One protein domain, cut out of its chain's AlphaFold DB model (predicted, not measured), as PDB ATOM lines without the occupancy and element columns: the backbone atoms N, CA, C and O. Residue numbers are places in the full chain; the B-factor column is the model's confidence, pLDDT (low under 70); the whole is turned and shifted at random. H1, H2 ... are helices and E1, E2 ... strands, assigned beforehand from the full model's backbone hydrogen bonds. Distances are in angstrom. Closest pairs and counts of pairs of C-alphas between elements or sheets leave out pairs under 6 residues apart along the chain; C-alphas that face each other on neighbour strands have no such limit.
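What this domain is: This is residues 8 to 154 of the 155 residues of the protein "Hypothetical protein" of Alexandrium catenella (UniProt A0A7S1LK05). A strongly twisted sheet of seven strands makes the body, with the short helix H1 over one face near the E7 edge. From this body the chain makes a long arm out past the E1 edge to the helix H2 and back again; residues 104 to 115 stick out free, and the short helix H3 lies near the end of the printed part, off the sheet. The printed part has 147 residues with seven named strands and then three named helices, E1 to E7 followed by H1 to H3; the sheet has its strands in chain order, E1 E2 E3 E4 E5 E6 E7, antiparallel throughout, and the class is mixed, helices and strands. It is only just compact, close to loose, with a radius of gyration of the C-alphas of 17.5 A, and it spans 53 by 42 by 32 A.

How they stand to each other: Begin with E1, residues 8 to 12, an edge strand in a hairpin with E2, residues 18 to 23, where you find N 9 and O 21 at 2.9 A, within hydrogen-bond range. E3, residues 29 to 36, bends by 112 degrees at residue 32 and is antiparallel to E2, with N 20 and O 34 at 2.8 A. Next come E4, residues 43 to 48, with N 35 and O 44 at 2.8 A, and E5, residues 54 to 61, with N 45 and O 59 at 2.8 A; E5 bends by 104 degrees at residue 57. E6, residues 68 to 72, follows with N 60 and O 69 at 2.8 A, and the other edge strand, E7, residues 75 to 80, with N 77 and O 70 at 2.9 A. These seven form a meander, each strand the antiparallel neighbour of the one before. H1, residues 82 to 89, is on the sheet at a height of 8.2 A; it lies over E5 and, only just, over E6, where 3 of its C-alphas fall. On the local plane H1 stands at 22 degrees to E5, along the strands; the closest C-alphas of H1 and E5, those of Ser 89 and Gly 58, are 6.1 A apart, and the closest C-alphas of H1 and E6, those of Val 82 and Ala 68, are 5.5 A apart. H2, residues 111 to 126, and H3, residues 146 to 152, are not on the sheet and are apart from each other. In H1, H2 and H3 every O i to N i+4 pair is within hydrogen-bond range.

Where its parts are: Find C-alpha 8 at (42.193, 50.478, 3.118); from there E1 runs 13.6 A, then E2 12.3 A, E3 12.6 A, E4 12.9 A, E5 14.4 A, E6 13.4 A and E7 14.1 A. H1 measures 10.2 A. Find C-alpha 111 at (57.908, 23.489, 9.612), where H2 begins its 22.4 A. H3, 10.0 A long, ends at C-alpha 152 (48.417, 56.887, -11.834).

The domain as a whole: The two C-alphas farthest apart are those of Lys 77 and Leu 126, 55.1 A. The printed part has no cut. The links H1 to H2, 21 residues, and H2 to H3, 19 residues, are long. The mean pLDDT of the printed part is 91.8; residues 152 to 154 are under 70.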
ATOM      1  N   HIS A   8      42.395  51.610   4.014       89.12
ATOM      2  CA  HIS A   8      42.193  50.478   3.118       89.12
ATOM      3  C   HIS A   8      42.799  49.223   3.738       89.12
ATOM      4  O   HIS A   8      43.955  49.218   4.160       89.12
ATOM      5  N   GLY A   9      42.024  48.145   3.795       90.62
ATOM      6  CA  GLY A   9      42.488  46.903   4.393       90.62
ATOM      7  C   GLY A   9      41.616  45.706   4.059       90.62
ATOM      8  O   GLY A   9      40.724  45.756   3.213       90.62
ATOM      9  N   CYS A  10      41.903  44.599   4.740       92.31
ATOM     10  CA  CYS A  10      41.132  43.369   4.642       92.31
ATOM     11  C   CYS A  10      40.626  42.969   6.028       92.31
ATOM     12  O   CYS A  10      41.391  42.975   6.992       92.31
ATOM     13  N   TYR A  11      39.361  42.572   6.114       92.88
ATOM     14  CA  TYR A  11      38.746  42.053   7.329       92.88
ATOM     15  C   TYR A  11      38.245  40.628   7.090       92.88
ATOM     16  O   TYR A  11      37.425  40.389   6.203       92.88
ATOM     17  N   GLY A  12      38.759  39.675   7.868       92.31
ATOM     18  CA  GLY A  12      38.379  38.264   7.791       92.31
ATOM     19  C   GLY A  12      37.327  37.890   8.831       92.31
ATOM     20  O   GLY A  12      37.453  38.235  10.004       92.31
ATOM     21  N   TYR A  13      36.315  37.139   8.411       91.06
ATOM     22  CA  TYR A  13      35.266  36.606   9.277       91.06
ATOM     23  C   TYR A  13      35.556  35.158   9.680       91.06
ATOM     24  O   TYR A  13      36.232  34.421   8.963       91.06
ATOM     25  N   GLY A  14      34.988  34.714  10.808       87.81
ATOM     26  CA  GLY A  14      35.180  33.347  11.318       87.81
ATOM     27  C   GLY A  14      34.734  32.238  10.352       87.81
ATOM     28  O   GLY A  14      35.294  31.149  10.385       87.81
ATOM     29  N   GLY A  15      33.783  32.527   9.453       87.12
ATOM     30  CA  GLY A  15      33.348  31.614   8.385       87.12
ATOM     31  C   GLY A  15      34.290  31.549   7.173       87.12
ATOM     32  O   GLY A  15      34.039  30.799   6.236       87.12
ATOM     33  N   GLY A  16      35.372  32.330   7.173       89.50
ATOM     34  CA  GLY A  16      36.327  32.414   6.071       89.50
ATOM     35  C   GLY A  16      36.001  33.489   5.037       89.50
ATOM     36  O   GLY A  16      36.849  33.745   4.180       89.50
ATOM     37  N   ASP A  17      34.832  34.134   5.111       94.19
ATOM     38  CA  ASP A  17      34.496  35.310   4.301       94.19
ATOM     39  C   ASP A  17      35.509  36.431   4.539       94.19
ATOM     40  O   ASP A  17      36.071  36.564   5.631       94.19
ATOM     41  N   VAL A  18      35.764  37.235   3.511       95.06
ATOM     42  CA  VAL A  18      36.726  38.338   3.594       95.06
ATOM     43  C   VAL A  18      36.146  39.572   2.936       95.06
ATOM     44  O   VAL A  18      35.761  39.527   1.774       95.06
ATOM     45  N   TYR A  19      36.144  40.681   3.662       96.31
ATOM     46  CA  TYR A  19      35.936  42.008   3.102       96.31
ATOM     47  C   TYR A  19      37.289  42.637   2.752       96.31
ATOM     48  O   TYR A  19      38.229  42.528   3.537       96.31
ATOM     49  N   SER A  20      37.397  43.286   1.596       95.50
ATOM     50  CA  SER A  20      38.572  44.059   1.171       95.50
ATOM     51  C   SER A  20      38.127  45.422   0.651       95.50
ATOM     52  O   SER A  20      37.357  45.487  -0.305       95.50
ATOM     53  N   GLY A  21      38.590  46.504   1.268       94.44
ATOM     54  CA  GLY A  21      38.131  47.856   0.947       94.44
ATOM     55  C   GLY A  21      38.337  48.826   2.100       94.44
ATOM     56  O   GLY A  21      39.290  48.686   2.869       94.44
ATOM     57  N   GLU A  22      37.437  49.794   2.212       94.69
ATOM     58  CA  GLU A  22      37.462  50.830   3.242       94.69
ATOM     59  C   GLU A  22      37.035  50.278   4.611       94.69
ATOM     60  O   GLU A  22      35.979  49.662   4.778       94.69
ATOM     61  N   LEU A  23      37.881  50.495   5.615       93.62
ATOM     62  CA  LEU A  23      37.638  50.139   7.004       93.62
ATOM     63  C   LEU A  23      37.580  51.402   7.864       93.62
ATOM     64  O   LEU A  23      38.280  52.388   7.626       93.62
ATOM     65  N   ASN A  24      36.801  51.333   8.938       91.81
ATOM     66  CA  ASN A  24      36.830  52.341   9.987       91.81
ATOM     67  C   ASN A  24      38.020  52.152  10.940       91.81
ATOM     68  O   ASN A  24      38.774  51.182  10.877       91.81
ATOM     69  N   ILE A  25      38.141  53.067  11.905       89.94
ATOM     70  CA  ILE A  25      39.197  53.065  12.933       89.94
ATOM     71  C   ILE A  25      39.208  51.812  13.827       89.94
ATOM     72  O   ILE A  25      40.190  51.555  14.518       89.94
ATOM     73  N   HIS A  26      38.124  51.035  13.834       90.00
ATOM     74  CA  HIS A  26      38.023  49.771  14.563       90.00
ATOM     75  C   HIS A  26      38.370  48.561  13.684       90.00
ATOM     76  O   HIS A  26      38.203  47.422  14.120       90.00
ATOM     77  N   GLY A  27      38.810  48.797  12.445       89.94
ATOM     78  CA  GLY A  27      39.120  47.765  11.465       89.94
ATOM     79  C   GLY A  27      37.888  47.067  10.891       89.94
ATOM     80  O   GLY A  27      38.042  46.030  10.259       89.94
ATOM     81  N   LYS A  28      36.671  47.586  11.106       93.00
ATOM     82  CA  LYS A  28      35.442  47.021  10.526       93.00
ATOM     83  C   LYS A  28      35.154  47.646   9.158       93.00
ATOM     84  O   LYS A  28      35.513  48.806   8.979       93.00
ATOM     85  N   PRO A  29      34.470  46.937   8.239       94.38
ATOM     86  CA  PRO A  29      34.043  47.508   6.959       94.38
ATOM     87  C   PRO A  29      33.240  48.788   7.155       94.38
ATOM     88  O   PRO A  29      32.319  48.802   7.964       94.38
ATOM     89  N   ASP A  30      33.577  49.855   6.449       94.81
ATOM     90  CA  ASP A  30      32.812  51.101   6.500       94.81
ATOM     91  C   ASP A  30      33.109  51.929   5.252       94.81
ATOM     92  O   ASP A  30      33.976  52.800   5.260       94.81
ATOM     93  N   GLY A  31      32.427  51.588   4.159       94.06
ATOM     94  CA  GLY A  31      32.640  52.221   2.864       94.06
ATOM     95  C   GLY A  31      32.734  51.241   1.699       94.06
ATOM     96  O   GLY A  31      32.171  50.137   1.722       94.06
ATOM     97  N   GLN A  32      33.400  51.683   0.635       95.00
ATOM     98  CA  GLN A  32      33.467  50.972  -0.637       95.00
ATOM     99  C   GLN A  32      34.409  49.762  -0.553       95.00
ATOM    100  O   GLN A  32      35.544  49.862  -0.086       95.00
ATOM    101  N   GLY A  33      33.961  48.599  -1.030       95.56
ATOM    102  CA  GLY A  33      34.786  47.394  -1.006       95.56
ATOM    103  C   GLY A  33      34.181  46.188  -1.708       95.56
ATOM    104  O   GLY A  33      33.136  46.268  -2.356       95.56
ATOM    105  N   ILE A  34      34.878  45.064  -1.561       96.88
ATOM    106  CA  ILE A  34      34.514  43.750  -2.084       96.88
ATOM    107  C   ILE A  34      34.369  42.784  -0.909       96.88
ATOM    108  O   ILE A  34      35.313  42.573  -0.150       96.88
ATOM    109  N   LEU A  35      33.207  42.154  -0.784       96.56
ATOM    110  CA  LEU A  35      32.949  41.068   0.150       96.56
ATOM    111  C   LEU A  35      32.999  39.727  -0.586       96.56
ATOM    112  O   LEU A  35      32.116  39.410  -1.376       96.56
ATOM    113  N   TYR A  36      34.013  38.918  -0.298       96.12
ATOM    114  CA  TYR A  36      34.173  37.564  -0.815       96.12
ATOM    115  C   TYR A  36      33.483  36.550   0.094       96.12
ATOM    116  O   TYR A  36      33.901  36.366   1.242       96.12
ATOM    117  N   ARG A  37      32.488  35.846  -0.450       95.12
ATOM    118  CA  ARG A  37      31.777  34.755   0.223       95.12
ATOM    119  C   ARG A  37      32.551  33.464   0.011       95.12
ATOM    120  O   ARG A  37      32.641  32.956  -1.100       95.12
ATOM    121  N   PHE A  38      33.151  32.934   1.065       94.06
ATOM    122  CA  PHE A  38      34.086  31.820   0.978       94.06
ATOM    123  C   PHE A  38      33.419  30.508   0.559       94.06
ATOM    124  O   PHE A  38      33.996  29.733  -0.210       94.06
ATOM    125  N   GLU A  39      32.205  30.275   1.056       93.38
ATOM    126  CA  GLU A  39      31.462  29.041   0.813       93.38
ATOM    127  C   GLU A  39      30.861  28.988  -0.597       93.38
ATOM    128  O   GLU A  39      31.083  28.009  -1.309       93.38
ATOM    129  N   SER A  40      30.178  30.051  -1.044       94.38
ATOM    130  CA  SER A  40      29.624  30.113  -2.407       94.38
ATOM    131  C   SER A  40      30.674  30.468  -3.466       94.38
ATOM    132  O   SER A  40      30.542  30.092  -4.628       94.38
ATOM    133  N   GLY A  41      31.734  31.178  -3.077       94.50
ATOM    134  CA  GLY A  41      32.747  31.735  -3.973       94.50
ATOM    135  C   GLY A  41      32.316  33.013  -4.698       94.50
ATOM    136  O   GLY A  41      33.116  33.590  -5.437       94.50
ATOM    137  N   GLU A  42      31.080  33.466  -4.497       96.44
ATOM    138  CA  GLU A  42      30.565  34.735  -5.020       96.44
ATOM    139  C   GLU A  42      31.274  35.928  -4.362       96.44
ATOM    140  O   GLU A  42      31.855  35.811  -3.275       96.44
ATOM    141  N   CYS A  43      31.209  37.101  -4.990       96.38
ATOM    142  CA  CYS A  43      31.592  38.336  -4.316       96.38
ATOM    143  C   CYS A  43      30.608  39.479  -4.557       96.38
ATOM    144  O   CYS A  43      30.075  39.635  -5.653       96.38
ATOM    145  N   ASP A  44      30.396  40.277  -3.515       97.06
ATOM    146  CA  ASP A  44      29.555  41.469  -3.535       97.06
ATOM    147  C   ASP A  44      30.450  42.707  -3.563       97.06
ATOM    148  O   ASP A  44      31.349  42.840  -2.736       97.06
ATOM    149  N   VAL A  45      30.202  43.622  -4.492       97.12
ATOM    150  CA  VAL A  45      30.937  44.878  -4.650       97.12
ATOM    151  C   VAL A  45      29.974  46.033  -4.456       97.12
ATOM    152  O   VAL A  45      28.937  46.103  -5.116       97.12
ATOM    153  N   GLY A  46      30.306  46.944  -3.553       95.88
ATOM    154  CA  GLY A  46      29.436  48.062  -3.217       95.88
ATOM    155  C   GLY A  46      29.914  48.814  -1.986       95.88
ATOM    156  O   GLY A  46      31.068  48.689  -1.575       95.88
ATOM    157  N   THR A  47      29.009  49.594  -1.401       95.81
ATOM    158  CA  THR A  47      29.247  50.295  -0.133       95.81
ATOM    159  C   THR A  47      28.678  49.473   1.012       95.81
ATOM    160  O   THR A  47      27.540  49.009   0.931       95.81
ATOM    161  N   PHE A  48      29.453  49.285   2.075       95.56
ATOM    162  CA  PHE A  48      29.079  48.466   3.222       95.56
ATOM    163  C   PHE A  48      29.126  49.273   4.509       95.56
ATOM    164  O   PHE A  48      30.001  50.113   4.696       95.56
ATOM    165  N   THR A  49      28.197  48.981   5.413       94.31
ATOM    166  CA  THR A  49      28.239  49.485   6.787       94.31
ATOM    167  C   THR A  49      29.068  48.563   7.696       94.31
ATOM    168  O   THR A  49      29.295  47.399   7.341       94.31
ATOM    169  N   PRO A  50      29.412  49.005   8.924       92.75
ATOM    170  CA  PRO A  50      30.082  48.170   9.935       92.75
ATOM    171  C   PRO A  50      29.351  46.881  10.310       92.75
ATOM    172  O   PRO A  50      29.976  45.950  10.823       92.75
ATOM    173  N   ASP A  51      28.050  46.813  10.027       91.44
ATOM    174  CA  ASP A  51      27.201  45.640  10.244       91.44
ATOM    175  C   ASP A  51      27.118  44.727   9.008       91.44
ATOM    176  O   ASP A  51      26.235  43.873   8.927       91.44
ATOM    177  N   LEU A  52      28.008  44.920   8.027       88.88
ATOM    178  CA  LEU A  52      28.077  44.162   6.774       88.88
ATOM    179  C   LEU A  52      26.820  44.291   5.895       88.88
ATOM    180  O   LEU A  52      26.546  43.447   5.042       88.88
ATOM    181  N   LYS A  53      26.038  45.358   6.080       92.88
ATOM    182  CA  LYS A  53      24.887  45.639   5.219       92.88
ATOM    183  C   LYS A  53      25.349  46.445   4.023       92.88
ATOM    184  O   LYS A  53      25.944  47.508   4.191       92.88
ATOM    185  N   MET A  54      25.046  45.949   2.828       94.19
ATOM    186  CA  MET A  54      25.291  46.712   1.614       94.19
ATOM    187  C   MET A  54      24.253  47.830   1.494       94.19
ATOM    188  O   MET A  54      23.052  47.588   1.629       94.19
ATOM    189  N   THR A  55      24.709  49.046   1.226       94.25
ATOM    190  CA  THR A  55      23.864  50.221   1.007       94.25
ATOM    191  C   THR A  55      24.023  50.731  -0.419       94.25
ATOM    192  O   THR A  55      25.085  50.622  -1.032       94.25
ATOM    193  N   GLY A  56      22.938  51.285  -0.961       92.88
ATOM    194  CA  GLY A  56      22.908  51.801  -2.326       92.88
ATOM    195  C   GLY A  56      23.081  50.714  -3.388       92.88
ATOM    196  O   GLY A  56      22.725  49.550  -3.182       92.88
ATOM    197  N   LYS A  57      23.613  51.129  -4.541       95.12
ATOM    198  CA  LYS A  57      23.852  50.254  -5.688       95.12
ATOM    199  C   LYS A  57      25.133  49.453  -5.507       95.12
ATOM    200  O   LYS A  57      26.139  49.966  -5.021       95.12
ATOM    201  N   GLY A  58      25.095  48.215  -5.966       95.81
ATOM    202  CA  GLY A  58      26.244  47.332  -6.004       95.81
ATOM    203  C   GLY A  58      26.075  46.251  -7.055       95.81
ATOM    204  O   GLY A  58      25.134  46.247  -7.849       95.81
ATOM    205  N   VAL A  59      27.011  45.320  -7.048       97.44
ATOM    206  CA  VAL A  59      27.100  44.233  -8.011       97.44
ATOM    207  C   VAL A  59      27.463  42.959  -7.271       97.44
ATOM    208  O   VAL A  59      28.331  42.977  -6.405       97.44
ATOM    209  N   ARG A  60      26.847  41.843  -7.644       97.75
ATOM    210  CA  ARG A  60      27.303  40.505  -7.268       97.75
ATOM    211  C   ARG A  60      27.943  39.834  -8.468       97.75
ATOM    212  O   ARG A  60      27.289  39.709  -9.498       97.75
ATOM    213  N   PHE A  61      29.174  39.361  -8.320       97.56
ATOM    214  CA  PHE A  61      29.805  38.471  -9.290       97.56
ATOM    215  C   PHE A  61      29.616  37.014  -8.872       97.56
ATOM    216  O   PHE A  61      29.782  36.656  -7.699       97.56
ATOM    217  N   GLY A  62      29.306  36.169  -9.853       96.56
ATOM    218  CA  GLY A  62      29.247  34.723  -9.693       96.56
ATOM    219  C   GLY A  62      30.612  34.134  -9.338       96.56
ATOM    220  O   GLY A  62      31.652  34.785  -9.470       96.56
ATOM    221  N   LYS A  63      30.624  32.880  -8.882       95.25
ATOM    222  CA  LYS A  63      31.829  32.172  -8.423       95.25
ATOM    223  C   LYS A  63      32.982  32.197  -9.435       95.25
ATOM    224  O   LYS A  63      34.113  32.483  -9.043       95.25
ATOM    225  N   GLU A  64      32.680  31.935 -10.703       94.19
ATOM    226  CA  GLU A  64      33.660  31.873 -11.797       94.19
ATOM    227  C   GLU A  64      33.899  33.241 -12.461       94.19
ATOM    228  O   GLU A  64      34.751  33.366 -13.335       94.19
ATOM    229  N   ARG A  65      33.198  34.288 -11.994       94.75
ATOM    230  CA  ARG A  65      33.288  35.679 -12.473       94.75
ATOM    231  C   ARG A  65      32.872  35.901 -13.935       94.75
ATOM    232  O   ARG A  65      33.175  36.942 -14.507       94.75
ATOM    233  N   ASP A  66      32.156  34.945 -14.503       95.31
ATOM    234  CA  ASP A  66      31.550  34.972 -15.835       95.31
ATOM    235  C   ASP A  66      30.138  35.580 -15.840       95.31
ATOM    236  O   ASP A  66      29.690  36.116 -16.849       95.31
ATOM    237  N   GLU A  67      29.447  35.539 -14.701       95.88
ATOM    238  CA  GLU A  67      28.137  36.158 -14.513       95.88
ATOM    239  C   GLU A  67      28.179  37.297 -13.485       95.88
ATOM    240  O   GLU A  67      28.883  37.230 -12.470       95.88
ATOM    241  N   ALA A  68      27.350  38.319 -13.706       97.19
ATOM    242  CA  ALA A  68      27.127  39.402 -12.760       97.19
ATOM    243  C   ALA A  68      25.633  39.685 -12.558       97.19
ATOM    244  O   ALA A  68      24.779  39.399 -13.400       97.19
ATOM    245  N   SER A  69      25.290  40.239 -11.401       97.25
ATOM    246  CA  SER A  69      23.934  40.674 -11.075       97.25
ATOM    247  C   SER A  69      23.953  42.034 -10.398       97.25
ATOM    248  O   SER A  69      24.789  42.295  -9.534       97.25
ATOM    249  N   GLU A  70      23.017  42.900 -10.773       96.88
ATOM    250  CA  GLU A  70      22.834  44.186 -10.109       96.88
ATOM    251  C   GLU A  70      22.231  43.964  -8.719       96.88
ATOM    252  O   GLU A  70      21.300  43.169  -8.544       96.88
ATOM    253  N   MET A  71      22.751  44.692  -7.735       96.12
ATOM    254  CA  MET A  71      22.234  44.702  -6.376       96.12
ATOM    255  C   MET A  71      21.821  46.111  -5.949       96.12
ATOM    256  O   MET A  71      22.461  47.100  -6.301       96.12
ATOM    257  N   ASP A  72      20.773  46.193  -5.135       94.25
ATOM    258  CA  ASP A  72      20.322  47.432  -4.500       94.25
ATOM    259  C   ASP A  72      19.945  47.150  -3.045       94.25
ATOM    260  O   ASP A  72      19.116  46.278  -2.776       94.25
ATOM    261  N   GLY A  73      20.607  47.821  -2.102       90.19
ATOM    262  CA  GLY A  73      20.362  47.636  -0.666       90.19
ATOM    263  C   GLY A  73      20.562  46.195  -0.170       90.19
ATOM    264  O   GLY A  73      19.928  45.777   0.795       90.19
ATOM    265  N   GLY A  74      21.396  45.414  -0.862       87.75
ATOM    266  CA  GLY A  74      21.667  44.005  -0.555       87.75
ATOM    267  C   GLY A  74      20.724  42.994  -1.217       87.75
ATOM    268  O   GLY A  74      20.910  41.791  -1.030       87.75
ATOM    269  N   SER A  75      19.744  43.439  -2.010       92.81
ATOM    270  CA  SER A  75      18.859  42.563  -2.788       92.81
ATOM    271  C   SER A  75      19.286  42.484  -4.252       92.81
ATOM    272  O   SER A  75      19.608  43.499  -4.866       92.81
ATOM    273  N   VAL A  76      19.248  41.280  -4.826       94.38
ATOM    274  CA  VAL A  76      19.540  41.043  -6.248       94.38
ATOM    275  C   VAL A  76      18.348  41.486  -7.096       94.38
ATOM    276  O   VAL A  76      17.229  41.027  -6.867       94.38
ATOM    277  N   LYS A  77      18.580  42.362  -8.079       94.25
ATOM    278  CA  LYS A  77      17.535  42.874  -8.981       94.25
ATOM    279  C   LYS A  77      17.444  42.123 -10.305       94.25
ATOM    280  O   LYS A  77      16.349  41.953 -10.830       94.25
ATOM    281  N   GLY A  78      18.573  41.674 -10.846       93.56
ATOM    282  CA  GLY A  78      18.612  40.964 -12.121       93.56
ATOM    283  C   GLY A  78      20.031  40.728 -12.618       93.56
ATOM    284  O   GLY A  78      20.976  41.339 -12.119       93.56
ATOM    285  N   LYS A  79      20.168  39.834 -13.603       96.69
ATOM    286  CA  LYS A  79      21.448  39.562 -14.265       96.69
ATOM    287  C   LYS A  79      21.850  40.735 -15.159       96.69
ATOM    288  O   LYS A  79      21.006  41.324 -15.833       96.69
ATOM    289  N   ILE A  80      23.139  41.044 -15.165       97.19
ATOM    290  CA  ILE A  80      23.756  42.069 -16.008       97.19
ATOM    291  C   ILE A  80      25.032  41.511 -16.634       97.19
ATOM    292  O   ILE A  80      25.601  40.539 -16.140       97.19
ATOM    293  N   ASP A  81      25.477  42.145 -17.714       97.00
ATOM    294  CA  ASP A  81      26.782  41.863 -18.304       97.00
ATOM    295  C   ASP A  81      27.916  42.285 -17.353       97.00
ATOM    296  O   ASP A  81      27.784  43.265 -16.613       97.00
ATOM    297  N   VAL A  82      29.032  41.561 -17.390       95.44
ATOM    298  CA  VAL A  82      30.236  41.797 -16.588       95.44
ATOM    299  C   VAL A  82      30.832  43.172 -16.886       95.44
ATOM    300  O   VAL A  82      31.235  43.869 -15.959       95.44
ATOM    301  N   GLU A  83      30.832  43.618 -18.144       95.31
ATOM    302  CA  GLU A  83      31.342  44.950 -18.506       95.31
ATOM    303  C   GLU A  83      30.528  46.062 -17.833       95.31
ATOM    304  O   GLU A  83      31.071  46.925 -17.138       95.31
ATOM    305  N   LYS A  84      29.198  45.969 -17.930       95.19
ATOM    306  CA  LYS A  84      28.274  46.882 -17.248       95.19
ATOM    307  C   LYS A  84      28.430  46.809 -15.727       95.19
ATOM    308  O   LYS A  84      28.294  47.809 -15.025       95.19
ATOM    309  N   ALA A  85      28.731  45.627 -15.202       95.75
ATOM    310  CA  ALA A  85      28.988  45.418 -13.789       95.75
ATOM    311  C   ALA A  85      30.258  46.153 -13.314       95.75
ATOM    312  O   ALA A  85      30.257  46.763 -12.242       95.75
ATOM    313  N   LEU A  86      31.327  46.167 -14.119       94.75
ATOM    314  CA  LEU A  86      32.546  46.940 -13.845       94.75
ATOM    315  C   LEU A  86      32.296  48.452 -13.894       94.75
ATOM    316  O   LEU A  86      32.839  49.193 -13.078       94.75
ATOM    317  N   GLU A  87      31.444  48.922 -14.806       94.06
ATOM    318  CA  GLU A  87      31.023  50.328 -14.845       94.06
ATOM    319  C   GLU A  87      30.246  50.736 -13.591       94.06
ATOM    320  O   GLU A  87      30.576  51.746 -12.974       94.06
ATOM    321  N   ILE A  88      29.255  49.938 -13.176       93.25
ATOM    322  CA  ILE A  88      28.435  50.230 -11.989       93.25
ATOM    323  C   ILE A  88      29.274  50.183 -10.708       93.25
ATOM    324  O   ILE A  88      29.097  51.017  -9.823       93.25
ATOM    325  N   SER A  89      30.167  49.199 -10.591       92.88
ATOM    326  CA  SER A  89      30.993  49.010  -9.393       92.88
ATOM    327  C   SER A  89      32.189  49.962  -9.310       92.88
ATOM    328  O   SER A  89      32.730  50.155  -8.222       92.88
ATOM    329  N   GLY A  90      32.609  50.552 -10.434       93.50
ATOM    330  CA  GLY A  90      33.799  51.401 -10.515       93.50
ATOM    331  C   GLY A  90      35.125  50.633 -10.430       93.50
ATOM    332  O   GLY A  90      36.171  51.245 -10.212       93.50
ATOM    333  N   LEU A  91      35.101  49.306 -10.578       93.44
ATOM    334  CA  LEU A  91      36.303  48.470 -10.588       93.44
ATOM    335  C   LEU A  91      37.038  48.567 -11.927       93.44
ATOM    336  O   LEU A  91      36.417  48.585 -12.990       93.44
ATOM    337  N   ALA A  92      38.369  48.586 -11.876       93.69
ATOM    338  CA  ALA A  92      39.229  48.554 -13.057       93.69
ATOM    339  C   ALA A  92      39.251  47.167 -13.713       93.69
ATOM    340  O   ALA A  92      39.309  47.057 -14.935       93.69
ATOM    341  N   SER A  93      39.167  46.108 -12.907       93.81
ATOM    342  CA  SER A  93      39.181  44.723 -13.372       93.81
ATOM    343  C   SER A  93      38.259  43.839 -12.542       93.81
ATOM    344  O   SER A  93      37.882  44.163 -11.415       93.81
ATOM    345  N   VAL A  94      37.928  42.677 -13.099       94.44
ATOM    346  CA  VAL A  94      37.124  41.659 -12.425       94.44
ATOM    347  C   VAL A  94      37.848  41.161 -11.160       94.44
ATOM    348  O   VAL A  94      39.038  40.840 -11.233       94.44
ATOM    349  N   PRO A  95      37.170  41.076  -9.997       94.19
ATOM    350  CA  PRO A  95      37.788  40.593  -8.766       94.19
ATOM    351  C   PRO A  95      38.259  39.138  -8.890       94.19
ATOM    352  O   PRO A  95      37.495  38.303  -9.388       94.19
ATOM    353  N   PRO A  96      39.434  38.769  -8.350       93.62
ATOM    354  CA  PRO A  96      39.900  37.389  -8.417       93.62
ATOM    355  C   PRO A  96      38.941  36.418  -7.705       93.62
ATOM    356  O   PRO A  96      38.264  36.784  -6.732       93.62
ATOM    357  N   PRO A  97      38.856  35.159  -8.164       93.50
ATOM    358  CA  PRO A  97      38.050  34.147  -7.504       93.50
ATOM    359  C   PRO A  97      38.621  33.830  -6.118       93.50
ATOM    360  O   PRO A  97      39.826  33.649  -5.937       93.50
ATOM    361  N   ARG A  98      37.738  33.732  -5.122       91.81
ATOM    362  CA  ARG A  98      38.092  33.317  -3.763       91.81
ATOM    363  C   ARG A  98      37.020  32.381  -3.232       91.81
ATOM    364  O   ARG A  98      35.941  32.821  -2.862       91.81
ATOM    365  N   SER A  99      37.329  31.092  -3.196       90.75
ATOM    366  CA  SER A  99      36.428  30.051  -2.700       90.75
ATOM    367  C   SER A  99      37.215  28.956  -1.984       90.75
ATOM    368  O   SER A  99      38.444  28.895  -2.093       90.75
ATOM    369  N   LYS A 100      36.514  28.052  -1.297       87.06
ATOM    370  CA  LYS A 100      37.115  26.884  -0.628       87.06
ATOM    371  C   LYS A 100      37.952  25.986  -1.551       87.06
ATOM    372  O   LYS A 100      38.867  25.330  -1.077       87.06
ATOM    373  N   GLY A 101      37.649  25.952  -2.853       83.44
ATOM    374  CA  GLY A 101      38.427  25.182  -3.831       83.44
ATOM    375  C   GLY A 101      39.730  25.861  -4.265       83.44
ATOM    376  O   GLY A 101      40.637  25.187  -4.735       83.44
ATOM    377  N   VAL A 102      39.819  27.183  -4.100       84.06
ATOM    378  CA  VAL A 102      40.972  27.996  -4.522       84.06
ATOM    379  C   VAL A 102      41.917  28.253  -3.352       84.06
ATOM    380  O   VAL A 102      43.135  28.200  -3.508       84.06
ATOM    381  N   VAL A 103      41.371  28.540  -2.168       83.12
ATOM    382  CA  VAL A 103      42.179  28.797  -0.975       83.12
ATOM    383  C   VAL A 103      42.606  27.460  -0.366       83.12
ATOM    384  O   VAL A 103      41.737  26.656  -0.026       83.12
ATOM    385  N   PRO A 104      43.913  27.217  -0.170       80.50
ATOM    386  CA  PRO A 104      44.386  25.997   0.464       80.50
ATOM    387  C   PRO A 104      43.771  25.828   1.854       80.50
ATOM    388  O   PRO A 104      43.814  26.747   2.677       80.50
ATOM    389  N   THR A 105      43.233  24.640   2.133       82.12
ATOM    390  CA  THR A 105      42.777  24.289   3.479       82.12
ATOM    391  C   THR A 105      43.945  24.445   4.456       82.12
ATOM    392  O   THR A 105      45.037  23.944   4.170       82.12
ATOM    393  N   PRO A 106      43.759  25.114   5.607       78.81
ATOM    394  CA  PRO A 106      44.811  25.202   6.607       78.81
ATOM    395  C   PRO A 106      45.156  23.793   7.106       78.81
ATOM    396  O   PRO A 106      44.351  23.140   7.763       78.81
ATOM    397  N   THR A 107      46.361  23.322   6.789       82.94
ATOM    398  CA  THR A 107      46.891  22.016   7.222       82.94
ATOM    399  C   THR A 107      47.559  22.072   8.600       82.94
ATOM    400  O   THR A 107      48.096  21.073   9.070       82.94
ATOM    401  N   GLY A 108      47.514  23.231   9.265       88.56
ATOM    402  CA  GLY A 108      48.191  23.486  10.534       88.56
ATOM    403  C   GLY A 108      49.597  24.061  10.347       88.56
ATOM    404  O   GLY A 108      49.876  24.770   9.378       88.56
ATOM    405  N   TYR A 109      50.471  23.802  11.319       91.06
ATOM    406  CA  TYR A 109      51.858  24.258  11.279       91.06
ATOM    407  C   TYR A 109      52.680  23.425  10.290       91.06
ATOM    408  O   TYR A 109      52.780  22.208  10.422       91.06
ATOM    409  N   ASP A 110      53.321  24.103   9.340       90.75
ATOM    410  CA  ASP A 110      54.272  23.509   8.403       90.75
ATOM    411  C   ASP A 110      55.681  24.038   8.711       90.75
ATOM    412  O   ASP A 110      55.991  25.216   8.499       90.75
ATOM    413  N   ALA A 111      56.543  23.153   9.219       93.88
ATOM    414  CA  ALA A 111      57.908  23.489   9.612       93.88
ATOM    415  C   ALA A 111      58.779  23.941   8.428       93.88
ATOM    416  O   ALA A 111      59.587  24.860   8.578       93.88
ATOM    417  N   LEU A 112      58.603  23.340   7.245       93.06
ATOM    418  CA  LEU A 112      59.355  23.714   6.045       93.06
ATOM    419  C   LEU A 112      58.912  25.090   5.550       93.06
ATOM    420  O   LEU A 112      59.749  25.934   5.224       93.06
ATOM    421  N   ARG A 113      57.601  25.352   5.543       89.69
ATOM    422  CA  ARG A 113      57.054  26.674   5.212       89.69
ATOM    423  C   ARG A 113      57.552  27.747   6.181       89.69
ATOM    424  O   ARG A 113      57.935  28.835   5.742       89.69
ATOM    425  N   HIS A 114      57.589  27.445   7.479       93.44
ATOM    426  CA  HIS A 114      58.119  28.351   8.495       93.44
ATOM    427  C   HIS A 114      59.603  28.670   8.255       93.44
ATOM    428  O   HIS A 114      59.968  29.845   8.196       93.44
ATOM    429  N   GLN A 115      60.441  27.651   8.036       96.56
ATOM    430  CA  GLN A 115      61.869  27.837   7.750       96.56
ATOM    431  C   GLN A 115      62.104  28.686   6.494       96.56
ATOM    432  O   GLN A 115      62.895  29.626   6.541       96.56
ATOM    433  N   LYS A 116      61.377  28.420   5.401       95.19
ATOM    434  CA  LYS A 116      61.461  29.213   4.162       95.19
ATOM    435  C   LYS A 116      61.072  30.673   4.386       95.19
ATOM    436  O   LYS A 116      61.776  31.572   3.939       95.19
ATOM    437  N   THR A 117      59.983  30.905   5.118       94.25
ATOM    438  CA  THR A 117      59.509  32.259   5.439       94.25
ATOM    439  C   THR A 117      60.553  33.009   6.272       94.25
ATOM    440  O   THR A 117      60.880  34.153   5.974       94.25
ATOM    441  N   LYS A 118      61.137  32.347   7.279       96.50
ATOM    442  CA  LYS A 118      62.194  32.923   8.117       96.50
ATOM    443  C   LYS A 118      63.444  33.272   7.305       96.50
ATOM    444  O   LYS A 118      63.945  34.384   7.436       96.50
ATOM    445  N   ALA A 119      63.912  32.356   6.456       96.81
ATOM    446  CA  ALA A 119      65.070  32.585   5.594       96.81
ATOM    447  C   ALA A 119      64.848  33.772   4.640       96.81
ATOM    448  O   ALA A 119      65.748  34.584   4.449       96.81
ATOM    449  N   TRP A 120      63.634  33.915   4.101       96.88
ATOM    450  CA  TRP A 120      63.268  35.030   3.228       96.88
ATOM    451  C   TRP A 120      63.349  36.390   3.940       96.88
ATOM    452  O   TRP A 120      63.976  37.315   3.425       96.88
ATOM    453  N   TYR A 121      62.790  36.514   5.151       96.31
ATOM    454  CA  TYR A 121      62.883  37.763   5.923       96.31
ATOM    455  C   TYR A 121      64.314  38.064   6.379       96.31
ATOM    456  O   TYR A 121      64.734  39.217   6.336       96.31
ATOM    457  N   GLN A 122      65.083  37.041   6.765       97.44
ATOM    458  CA  GLN A 122      66.500  37.201   7.106       97.44
ATOM    459  C   GLN A 122      67.309  37.719   5.914       97.44
ATOM    460  O   GLN A 122      68.100  38.643   6.074       97.44
ATOM    461  N   TYR A 123      67.078  37.168   4.719       97.25
ATOM    462  CA  TYR A 123      67.693  37.660   3.490       97.25
ATOM    463  C   TYR A 123      67.369  39.141   3.254       97.25
ATOM    464  O   TYR A 123      68.282  39.932   3.047       97.25
ATOM    465  N   ARG A 124      66.092  39.539   3.343       97.12
ATOM    466  CA  ARG A 124      65.698  40.943   3.136       97.12
ATOM    467  C   ARG A 124      66.310  41.885   4.156       97.12
ATOM    468  O   ARG A 124      66.751  42.959   3.778       97.12
ATOM    469  N   GLN A 125      66.383  41.465   5.416       97.25
ATOM    470  CA  GLN A 125      67.035  42.242   6.463       97.25
ATOM    471  C   GLN A 125      68.532  42.440   6.180       97.25
ATOM    472  O   GLN A 125      69.023  43.555   6.307       97.25
ATOM    473  N   LEU A 126      69.247  41.383   5.773       98.00
ATOM    474  CA  LEU A 126      70.673  41.457   5.423       98.00
ATOM    475  C   LEU A 126      70.937  42.266   4.145       98.00
ATOM    476  O   LEU A 126      72.011  42.835   4.000       98.00
ATOM    477  N   ALA A 127      69.969  42.300   3.231       97.62
ATOM    478  CA  ALA A 127      70.032  43.039   1.973       97.62
ATOM    479  C   ALA A 127      69.435  44.460   2.059       97.62
ATOM    480  O   ALA A 127      69.279  45.098   1.023       97.62
ATOM    481  N   GLU A 128      69.057  44.930   3.255       96.56
ATOM    482  CA  GLU A 128      68.428  46.246   3.482       96.56
ATOM    483  C   GLU A 128      67.152  46.488   2.646       96.56
ATOM    484  O   GLU A 128      66.808  47.612   2.285       96.56
ATOM    485  N   LEU A 129      66.409  45.417   2.349       95.19
ATOM    486  CA  LEU A 129      65.147  45.476   1.615       95.19
ATOM    487  C   LEU A 129      63.951  45.670   2.569       95.19
ATOM    488  O   LEU A 129      63.961  45.145   3.687       95.19
ATOM    489  N   PRO A 130      62.859  46.330   2.129       93.94
ATOM    490  CA  PRO A 130      61.668  46.547   2.958       93.94
ATOM    491  C   PRO A 130      61.085  45.245   3.521       93.94
ATOM    492  O   PRO A 130      60.859  44.303   2.769       93.94
ATOM    493  N   LEU A 131      60.786  45.170   4.819       92.38
ATOM    494  CA  LEU A 131      60.170  43.973   5.425       92.38
ATOM    495  C   LEU A 131      58.643  43.914   5.251       92.38
ATOM    496  O   LEU A 131      58.018  42.950   5.681       92.38
ATOM    497  N   SER A 132      58.044  44.938   4.640       89.19
ATOM    498  CA  SER A 132      56.609  45.016   4.342       89.19
ATOM    499  C   SER A 132      56.157  44.034   3.263       89.19
ATOM    500  O   SER A 132      54.975  43.705   3.188       89.19
ATOM    501  N   ASP A 133      57.082  43.577   2.421       88.50
ATOM    502  CA  ASP A 133      56.761  42.649   1.349       88.50
ATOM    503  C   ASP A 133      56.456  41.259   1.919       88.50
ATOM    504  O   ASP A 133      57.042  40.809   2.905       88.50
ATOM    505  N   SER A 134      55.562  40.539   1.253       87.81
ATOM    506  CA  SER A 134      55.226  39.163   1.602       87.81
ATOM    507  C   SER A 134      56.119  38.181   0.844       87.81
ATOM    508  O   SER A 134      56.299  38.292  -0.370       87.81
ATOM    509  N   ALA A 135      56.576  37.130   1.531       89.06
ATOM    510  CA  ALA A 135      57.265  35.988   0.916       89.06
ATOM    511  C   ALA A 135      56.408  35.230  -0.122       89.06
ATOM    512  O   ALA A 135      56.918  34.371  -0.838       89.06
ATOM    513  N   TYR A 136      55.110  35.535  -0.190       86.00
ATOM    514  CA  TYR A 136      54.129  34.917  -1.084       86.00
ATOM    515  C   TYR A 136      53.627  35.875  -2.177       86.00
ATOM    516  O   TYR A 136      52.678  35.540  -2.879       86.00
ATOM    517  N   GLY A 137      54.249  37.050  -2.325       86.12
ATOM    518  CA  GLY A 137      53.847  38.068  -3.297       86.12
ATOM    519  C   GLY A 137      52.729  38.990  -2.804       86.12
ATOM    520  O   GLY A 137      52.279  38.899  -1.658       86.12
ATOM    521  N   ALA A 138      52.312  39.915  -3.672       85.19
ATOM    522  CA  ALA A 138      51.263  40.887  -3.377       85.19
ATOM    523  C   ALA A 138      49.907  40.200  -3.157       85.19
ATOM    524  O   ALA A 138      49.579  39.213  -3.816       85.19
ATOM    525  N   ASN A 139      49.109  40.730  -2.227       83.19
ATOM    526  CA  ASN A 139      47.751  40.247  -2.000       83.19
ATOM    527  C   ASN A 139      46.875  40.611  -3.218       83.19
ATOM    528  O   ASN A 139      46.778  41.799  -3.515       83.19
ATOM    529  N   PRO A 140      46.232  39.647  -3.902       87.00
ATOM    530  CA  PRO A 140      45.426  39.935  -5.088       87.00
ATOM    531  C   PRO A 140      43.995  40.401  -4.767       87.00
ATOM    532  O   PRO A 140      43.292  40.853  -5.660       87.00
ATOM    533  N   PHE A 141      43.526  40.253  -3.524       88.38
ATOM    534  CA  PHE A 141      42.137  40.538  -3.131       88.38
ATOM    535  C   PHE A 141      41.754  42.013  -2.881       88.38
ATOM    536  O   PHE A 141      40.552  42.289  -2.863       88.38
ATOM    537  N   PRO A 142      42.679  42.970  -2.663       87.69
ATOM    538  CA  PRO A 142      42.315  44.378  -2.608       87.69
ATOM    539  C   PRO A 142      41.651  44.833  -3.918       87.69
ATOM    540  O   PRO A 142      42.107  44.449  -4.999       87.69
ATOM    541  N   PRO A 143      40.584  45.646  -3.848       90.00
ATOM    542  CA  PRO A 143      39.962  46.197  -5.043       90.00
ATOM    543  C   PRO A 143      40.942  47.101  -5.789       90.00
ATOM    544  O   PRO A 143      41.685  47.867  -5.181       90.00
ATOM    545  N   THR A 144      40.898  47.041  -7.116       90.38
ATOM    546  CA  THR A 144      41.540  48.032  -7.984       90.38
ATOM    547  C   THR A 144      40.438  48.893  -8.582       90.38
ATOM    548  O   THR A 144      39.629  48.395  -9.367       90.38
ATOM    549  N   TRP A 145      40.352  50.159  -8.179       90.62
ATOM    550  CA  TRP A 145      39.315  51.075  -8.654       90.62
ATOM    551  C   TRP A 145      39.786  51.833  -9.899       90.62
ATOM    552  O   TRP A 145      40.955  52.199  -9.987       90.62
ATOM    553  N   LYS A 146      38.880  52.126 -10.843       90.56
ATOM    554  CA  LYS A 146      39.214  52.894 -12.065       90.56
ATOM    555  C   LYS A 146      39.837  54.251 -11.734       90.56
ATOM    556  O   LYS A 146      40.899  54.572 -12.244       90.56
ATOM    557  N   LYS A 147      39.237  54.965 -10.772       86.31
ATOM    558  CA  LYS A 147      39.716  56.267 -10.278       86.31
ATOM    559  C   LYS A 147      41.188  56.258  -9.842       86.31
ATOM    560  O   LYS A 147      41.865  57.264 -10.011       86.31
ATOM    561  N   ASP A 148      41.669  55.145  -9.286       82.75
ATOM    562  CA  ASP A 148      43.039  55.045  -8.780       82.75
ATOM    563  C   ASP A 148      44.017  54.749  -9.922       82.75
ATOM    564  O   ASP A 148      45.125  55.269  -9.932       82.75
ATOM    565  N   VAL A 149      43.597  53.947 -10.907       82.12
ATOM    566  CA  VAL A 149      44.396  53.653 -12.106       82.12
ATOM    567  C   VAL A 149      44.534  54.895 -12.982       82.12
ATOM    568  O   VAL A 149      45.637  55.205 -13.421       82.12
ATOM    569  N   ASP A 150      43.438  55.629 -13.187       77.81
ATOM    570  CA  ASP A 150      43.433  56.856 -13.987       77.81
ATOM    571  C   ASP A 150      44.334  57.928 -13.351       77.81
ATOM    572  O   ASP A 150      45.121  58.563 -14.046       77.81
ATOM    573  N   ALA A 151      44.315  58.058 -12.017       75.50
ATOM    574  CA  ALA A 151      45.195  58.975 -11.289       75.50
ATOM    575  C   ALA A 151      46.691  58.611 -11.374       75.50
ATOM    576  O   ALA A 151      47.538  59.478 -11.177       75.50
ATOM    577  N   MET A 152      47.030  57.346 -11.652       69.31
ATOM    578  CA  MET A 152      48.417  56.887 -11.834       69.31
ATOM    579  C   MET A 152      48.891  56.943 -13.294       69.31
ATOM    580  O   MET A 152      50.083  56.786 -13.545       69.31
ATOM    581  N   GLY A 153      47.981  57.120 -14.257       59.66
ATOM    582  CA  GLY A 153      48.288  57.185 -15.690       59.66
ATOM    583  C   GLY A 153      48.542  58.597 -16.231       59.66
ATOM    584  O   GLY A 153      48.817  58.734 -17.421       59.66
ATOM    585  N   GLU A 154      48.438  59.629 -15.390       49.03
ATOM    586  CA  GLU A 154      48.651  61.040 -15.755       49.03
ATOM    587  C   GLU A 154      50.067  61.577 -15.421       49.03
ATOM    588  O   GLU A 154      50.251  62.793 -15.351       49.03
TER     589      GLU A 154